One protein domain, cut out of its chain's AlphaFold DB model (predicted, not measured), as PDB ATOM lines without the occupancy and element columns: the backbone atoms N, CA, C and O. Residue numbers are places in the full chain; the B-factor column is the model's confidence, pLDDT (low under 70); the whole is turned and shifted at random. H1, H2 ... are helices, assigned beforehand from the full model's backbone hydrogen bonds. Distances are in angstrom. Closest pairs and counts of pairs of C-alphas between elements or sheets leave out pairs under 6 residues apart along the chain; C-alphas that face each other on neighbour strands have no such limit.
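Overview. This is residues 188 to 238 of the 372 residues of an uncharacterized protein of Parvibaculum sp (UniProt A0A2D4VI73). There is little regular structure here: a flattened, winding chain with three short helices strung along its longest axis, H1 at one end, H2 at the other and H3 between them, and long loops joining them. The printed part has 51 residues with H1, H2 and H3 in that order, all helix by class with only 20 residues in named elements, and no named strand. It is compact, with a radius of gyration of the C-alphas of 11.0 A, and spans 36 by 20 by 11 A.

Arrangement. Begin at H1, residues 188 to 195, which touches H3, residues 227 to 232; their closest C-alphas, those of Ala 195 and Val 227, are 6.0 A apart. They run the same way at a shallow tilt of 19 degrees. H2, residues 208 to 213, is apart from both. In H1, H2 and H3 every O i to N i+4 pair is within hydrogen-bond range.

Along the chain. Find C-alpha 188 at (104.445, -8.735, 11.535); from there H1 runs 10.1 A to C-alpha 195. H2 covers 8.5 A. H3 covers 8.6 A, ending at C-alpha 232 (91.910, -22.329, 6.249).

Size, cuts and confidence. The farthest C-alphas, Gln 189 and Gly 214, are 36.1 A apart. Both links are long, and the printed part has no cut. Look for pLDDT under 70 at residues 188, 191, 196 and 217 to 228.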
ATOM      1  N   GLY A 188     104.902  -9.412  12.747       67.62
ATOM      2  CA  GLY A 188     104.445  -8.735  11.535       67.62
ATOM      3  C   GLY A 188     104.902  -9.433  10.250       67.62
ATOM      4  O   GLY A 188     104.101  -9.595   9.334       67.62
ATOM      5  N   GLN A 189     106.149  -9.917  10.186       72.44
ATOM      6  CA  GLN A 189     106.638 -10.673   9.024       72.44
ATOM      7  C   GLN A 189     106.057 -12.085   8.980       72.44
ATOM      8  O   GLN A 189     105.781 -12.568   7.895       72.44
ATOM      9  N   LEU A 190     105.819 -12.728  10.125       70.62
ATOM     10  CA  LEU A 190     105.189 -14.041  10.224       70.62
ATOM     11  C   LEU A 190     103.718 -13.952   9.808       70.62
ATOM     12  O   LEU A 190     103.252 -14.752   9.009       70.62
ATOM     13  N   THR A 191     103.018 -12.919  10.279       69.56
ATOM     14  CA  THR A 191     101.641 -12.599   9.888       69.56
ATOM     15  C   THR A 191     101.561 -12.277   8.403       69.56
ATOM     16  O   THR A 191     100.684 -12.789   7.724       69.56
ATOM     17  N   THR A 192     102.496 -11.487   7.872       72.19
ATOM     18  CA  THR A 192     102.542 -11.151   6.439       72.19
ATOM     19  C   THR A 192     102.924 -12.359   5.585       72.19
ATOM     20  O   THR A 192     102.322 -12.583   4.540       72.19
ATOM     21  N   ALA A 193     103.882 -13.174   6.030       72.50
ATOM     22  CA  ALA A 193     104.290 -14.398   5.350       72.50
ATOM     23  C   ALA A 193     103.150 -15.415   5.317       72.50
ATOM     24  O   ALA A 193     102.943 -16.055   4.291       72.50
ATOM     25  N   LEU A 194     102.390 -15.526   6.407       71.81
ATOM     26  CA  LEU A 194     101.266 -16.446   6.528       71.81
ATOM     27  C   LEU A 194     100.001 -15.914   5.830       71.81
ATOM     28  O   LEU A 194      99.269 -16.701   5.244       71.81
ATOM     29  N   ALA A 195      99.786 -14.596   5.791       70.12
ATOM     30  CA  ALA A 195      98.748 -13.958   4.973       70.12
ATOM     31  C   ALA A 195      99.067 -13.992   3.466       70.12
ATOM     32  O   ALA A 195      98.162 -13.898   2.644       70.12
ATOM     33  N   GLY A 196     100.348 -14.118   3.101       69.44
ATOM     34  CA  GLY A 196     100.805 -14.304   1.723       69.44
ATOM     35  C   GLY A 196     100.785 -15.759   1.241       69.44
ATOM     36  O   GLY A 196     101.080 -16.006   0.072       69.44
ATOM     37  N   GLN A 197     100.469 -16.728   2.110       76.62
ATOM     38  CA  GLN A 197     100.248 -18.115   1.699       76.62
ATOM     39  C   GLN A 197      98.899 -18.234   0.983       76.62
ATOM     40  O   GLN A 197      97.925 -17.578   1.349       76.62
ATOM     41  N   ALA A 198      98.834 -19.100  -0.030       77.50
ATOM     42  CA  ALA A 198      97.567 -19.445  -0.657       77.50
ATOM     43  C   ALA A 198      96.641 -20.096   0.378       77.50
ATOM     44  O   ALA A 198      97.069 -20.950   1.158       77.50
ATOM     45  N   SER A 199      95.371 -19.699   0.374       83.50
ATOM     46  CA  SER A 199      94.371 -20.292   1.246       83.50
ATOM     47  C   SER A 199      94.212 -21.779   0.923       83.50
ATOM     48  O   SER A 199      94.179 -22.182  -0.242       83.50
ATOM     49  N   LEU A 200      94.110 -22.615   1.945       83.12
ATOM     50  CA  LEU A 200      93.968 -24.056   1.802       83.12
ATOM     51  C   LEU A 200      92.574 -24.445   1.312       83.12
ATOM     52  O   LEU A 200      92.435 -25.541   0.796       83.12
ATOM     53  N   GLY A 201      91.551 -23.592   1.423       82.94
ATOM     54  CA  GLY A 201      90.203 -23.927   0.945       82.94
ATOM     55  C   GLY A 201      89.546 -25.035   1.756       82.94
ATOM     56  O   GLY A 201      88.710 -25.770   1.248       82.94
ATOM     57  N   ILE A 202      89.952 -25.208   3.017       84.88
ATOM     58  CA  ILE A 202      89.376 -26.231   3.896       84.88
ATOM     59  C   ILE A 202      87.946 -25.832   4.280       84.88
ATOM     60  O   ILE A 202      87.069 -26.679   4.407       84.88
ATOM     61  N   THR A 203      87.713 -24.531   4.437       79.06
ATOM     62  CA  THR A 203      86.461 -23.934   4.904       79.06
ATOM     63  C   THR A 203      85.981 -22.838   3.945       79.06
ATOM     64  O   THR A 203      86.774 -22.307   3.158       79.06
ATOM     65  N   GLY A 204      84.692 -22.493   4.002       75.25
ATOM     66  CA  GLY A 204      84.034 -21.583   3.063       75.25
ATOM     67  C   GLY A 204      83.136 -22.323   2.069       75.25
ATOM     68  O   GLY A 204      83.065 -23.554   2.065       75.25
ATOM     69  N   GLN A 205      82.443 -21.558   1.219       78.50
ATOM     70  CA  GLN A 205      81.522 -22.105   0.222       78.50
ATOM     71  C   GLN A 205      82.266 -23.074  -0.704       78.50
ATOM     72  O   GLN A 205      83.263 -22.689  -1.310       78.50
ATOM     73  N   SER A 206      81.794 -24.322  -0.777       74.31
ATOM     74  CA  SER A 206      82.426 -25.383  -1.580       74.31
ATOM     75  C   SER A 206      83.910 -25.614  -1.240       74.31
ATOM     76  O   SER A 206      84.721 -25.912  -2.104       74.31
ATOM     77  N   GLY A 207      84.301 -25.389   0.019       81.38
ATOM     78  CA  GLY A 207      85.600 -25.825   0.526       81.38
ATOM     79  C   GLY A 207      85.595 -27.311   0.884       81.38
ATOM     80  O   GLY A 207      84.538 -27.931   0.997       81.38
ATOM     81  N   LEU A 208      86.769 -27.866   1.192       83.38
ATOM     82  CA  LEU A 208      86.955 -29.293   1.484       83.38
ATOM     83  C   LEU A 208      85.957 -29.838   2.521       83.38
ATOM     84  O   LEU A 208      85.481 -30.960   2.393       83.38
ATOM     85  N   VAL A 209      85.639 -29.067   3.566       81.44
ATOM     86  CA  VAL A 209      84.684 -29.498   4.598       81.44
ATOM     87  C   VAL A 209      83.243 -29.470   4.095       81.44
ATOM     88  O   VAL A 209      82.489 -30.393   4.405       81.44
ATOM     89  N   ALA A 210      82.865 -28.467   3.300       79.12
ATOM     90  CA  ALA A 210      81.553 -28.430   2.661       79.12
ATOM     91  C   ALA A 210      81.398 -29.608   1.685       79.12
ATOM     92  O   ALA A 210      80.357 -30.263   1.679       79.12
ATOM     93  N   ASP A 211      82.464 -29.951   0.968       79.50
ATOM     94  CA  ASP A 211      82.484 -31.067   0.027       79.50
ATOM     95  C   ASP A 211      82.541 -32.431   0.723       79.50
ATOM     96  O   ASP A 211      81.991 -33.399   0.215       79.50
ATOM     97  N   LEU A 212      83.164 -32.553   1.901       79.62
ATOM     98  CA  LEU A 212      83.180 -33.817   2.649       79.62
ATOM     99  C   LEU A 212      81.882 -34.039   3.425       79.62
ATOM    100  O   LEU A 212      81.328 -35.138   3.382       79.62
ATOM    101  N   LEU A 213      81.420 -33.024   4.159       78.38
ATOM    102  CA  LEU A 213      80.326 -33.138   5.129       78.38
ATOM    103  C   LEU A 213      78.971 -32.679   4.580       78.38
ATOM    104  O   LEU A 213      77.948 -32.953   5.200       78.38
ATOM    105  N   GLY A 214      78.940 -31.982   3.442       74.38
ATOM    106  CA  GLY A 214      77.722 -31.392   2.880       74.38
ATOM    107  C   GLY A 214      77.261 -30.115   3.590       74.38
ATOM    108  O   GLY A 214      76.211 -29.573   3.256       74.38
ATOM    109  N   SER A 215      78.025 -29.625   4.569       73.75
ATOM    110  CA  SER A 215      77.732 -28.410   5.330       73.75
ATOM    111  C   SER A 215      79.016 -27.654   5.647       73.75
ATOM    112  O   SER A 215      80.011 -28.267   6.037       73.75
ATOM    113  N   ASP A 216      78.984 -26.329   5.536       70.19
ATOM    114  CA  ASP A 216      80.129 -25.488   5.869       70.19
ATOM    115  C   ASP A 216      80.280 -25.319   7.394       70.19
ATOM    116  O   ASP A 216      79.359 -24.887   8.089       70.19
ATOM    117  N   LEU A 217      81.462 -25.650   7.922       65.19
ATOM    118  CA  LEU A 217      81.803 -25.512   9.344       65.19
ATOM    119  C   LEU A 217      82.141 -24.066   9.748       65.19
ATOM    120  O   LEU A 217      82.256 -23.785  10.949       65.19
ATOM    121  N   THR A 218      82.311 -23.148   8.782       63.09
ATOM    122  CA  THR A 218      82.622 -21.731   9.068       63.09
ATOM    123  C   THR A 218      81.561 -21.052   9.927       63.09
ATOM    124  O   THR A 218      81.889 -20.139  10.677       63.09
ATOM    125  N   ALA A 219      80.308 -21.516   9.882       54.06
ATOM    126  CA  ALA A 219      79.207 -20.901  10.616       54.06
ATOM    127  C   ALA A 219      79.239 -21.144  12.141       54.06
ATOM    128  O   ALA A 219      78.420 -20.557  12.847       54.06
ATOM    129  N   GLY A 220      80.150 -21.976  12.676       51.34
ATOM    130  CA  GLY A 220      80.103 -22.318  14.107       51.34
ATOM    131  C   GLY A 220      81.405 -22.666  14.828       51.34
ATOM    132  O   GLY A 220      81.411 -22.605  16.053       51.34
ATOM    133  N   VAL A 221      82.495 -23.023  14.136       56.88
ATOM    134  CA  VAL A 221      83.691 -23.575  14.821       56.88
ATOM    135  C   VAL A 221      84.933 -22.691  14.692       56.88
ATOM    136  O   VAL A 221      85.773 -22.693  15.590       56.88
ATOM    137  N   LEU A 222      85.051 -21.904  13.620       62.09
ATOM    138  CA  LEU A 222      86.197 -21.018  13.419       62.09
ATOM    139  C   LEU A 222      85.753 -19.555  13.474       62.09
ATOM    140  O   LEU A 222      84.859 -19.170  12.718       62.09
ATOM    141  N   PRO A 223      86.363 -18.713  14.327       57.81
ATOM    142  CA  PRO A 223      86.134 -17.279  14.250       57.81
ATOM    143  C   PRO A 223      86.552 -16.797  12.854       57.81
ATOM    144  O   PRO A 223      87.696 -16.990  12.447       57.81
ATOM    145  N   LEU A 224      85.632 -16.158  12.122       57.09
ATOM    146  CA  LEU A 224      85.831 -15.644  10.753       57.09
ATOM    147  C   LEU A 224      86.899 -14.527  10.641       57.09
ATOM    148  O   LEU A 224      87.014 -13.871   9.607       57.09
ATOM    149  N   GLY A 225      87.686 -14.285  11.690       64.31
ATOM    150  CA  GLY A 225      88.718 -13.260  11.744       64.31
ATOM    151  C   GLY A 225      90.082 -13.843  12.104       64.31
ATOM    152  O   GLY A 225      90.208 -14.636  13.033       64.31
ATOM    153  N   GLY A 226      91.116 -13.404  11.386       66.94
ATOM    154  CA  GLY A 226      92.514 -13.710  11.683       66.94
ATOM    155  C   GLY A 226      93.219 -14.531  10.604       66.94
ATOM    156  O   GLY A 226      92.612 -15.044   9.665       66.94
ATOM    157  N   VAL A 227      94.537 -14.656  10.755       66.38
ATOM    158  CA  VAL A 227      95.428 -15.297   9.773       66.38
ATOM    159  C   VAL A 227      95.068 -16.767   9.541       66.38
ATOM    160  O   VAL A 227      95.138 -17.254   8.418       66.38
ATOM    161  N   VAL A 228      94.609 -17.459  10.587       69.31
ATOM    162  CA  VAL A 228      94.151 -18.854  10.508       69.31
ATOM    163  C   VAL A 228      92.858 -18.970   9.696       69.31
ATOM    164  O   VAL A 228      92.743 -19.873   8.877       69.31
ATOM    165  N   GLY A 229      91.918 -18.031   9.849       71.88
ATOM    166  CA  GLY A 229      90.699 -17.986   9.035       71.88
ATOM    167  C   GLY A 229      90.995 -17.720   7.556       71.88
ATOM    168  O   GLY A 229      90.393 -18.345   6.691       71.88
ATOM    169  N   GLY A 230      91.981 -16.867   7.257       72.56
ATOM    170  CA  GLY A 230      92.462 -16.646   5.887       72.56
ATOM    171  C   GLY A 230      93.189 -17.855   5.287       72.56
ATOM    172  O   GLY A 230      92.994 -18.168   4.116       72.56
ATOM    173  N   LEU A 231      93.983 -18.572   6.093       79.94
ATOM    174  CA  LEU A 231      94.723 -19.757   5.650       79.94
ATOM    175  C   LEU A 231      93.820 -20.980   5.465       79.94
ATOM    176  O   LEU A 231      94.028 -21.744   4.533       79.94
ATOM    177  N   LEU A 232      92.837 -21.194   6.340       82.00
ATOM    178  CA  LEU A 232      91.910 -22.329   6.249       82.00
ATOM    179  C   LEU A 232      90.691 -22.026   5.368       82.00
ATOM    180  O   LEU A 232      90.016 -22.958   4.932       82.00
ATOM    181  N   GLY A 233      90.380 -20.751   5.140       77.50
ATOM    182  CA  GLY A 233      89.277 -20.289   4.302       77.50
ATOM    183  C   GLY A 233      89.565 -20.413   2.808       77.50
ATOM    184  O   GLY A 233      90.490 -21.107   2.390       77.50
ATOM    185  N   GLY A 234      88.770 -19.712   2.002       77.69
ATOM    186  CA  GLY A 234      88.959 -19.616   0.554       77.69
ATOM    187  C   GLY A 234      88.078 -20.538  -0.285       77.69
ATOM    188  O   GLY A 234      88.085 -20.373  -1.496       77.69
ATOM    189  N   GLY A 235      87.298 -21.444   0.323       82.19
ATOM    190  CA  GLY A 235      86.367 -22.306  -0.414       82.19
ATOM    191  C   GLY A 235      87.047 -23.073  -1.552       82.19
ATOM    192  O   GLY A 235      88.202 -23.483  -1.420       82.19
ATOM    193  N   ASP A 236      86.360 -23.179  -2.683       80.81
ATOM    194  CA  ASP A 236      86.837 -23.760  -3.947       80.81
ATOM    195  C   ASP A 236      88.048 -23.032  -4.567       80.81
ATOM    196  O   ASP A 236      88.804 -23.616  -5.346       80.81
ATOM    197  N   ALA A 237      88.288 -21.772  -4.199       81.00
ATOM    198  CA  ALA A 237      89.466 -21.021  -4.628       81.00
ATOM    199  C   ALA A 237      90.749 -21.424  -3.876       81.00
ATOM    200  O   ALA A 237      91.847 -21.005  -4.261       81.00
ATOM    201  N   GLY A 238      90.637 -22.212  -2.801       82.81
ATOM    202  CA  GLY A 238      91.788 -22.701  -2.052       82.81
ATOM    203  C   GLY A 238      92.383 -24.004  -2.587       82.81
ATOM    204  O   GLY A 238      91.725 -24.792  -3.260       82.81
TER     205      GLY A 238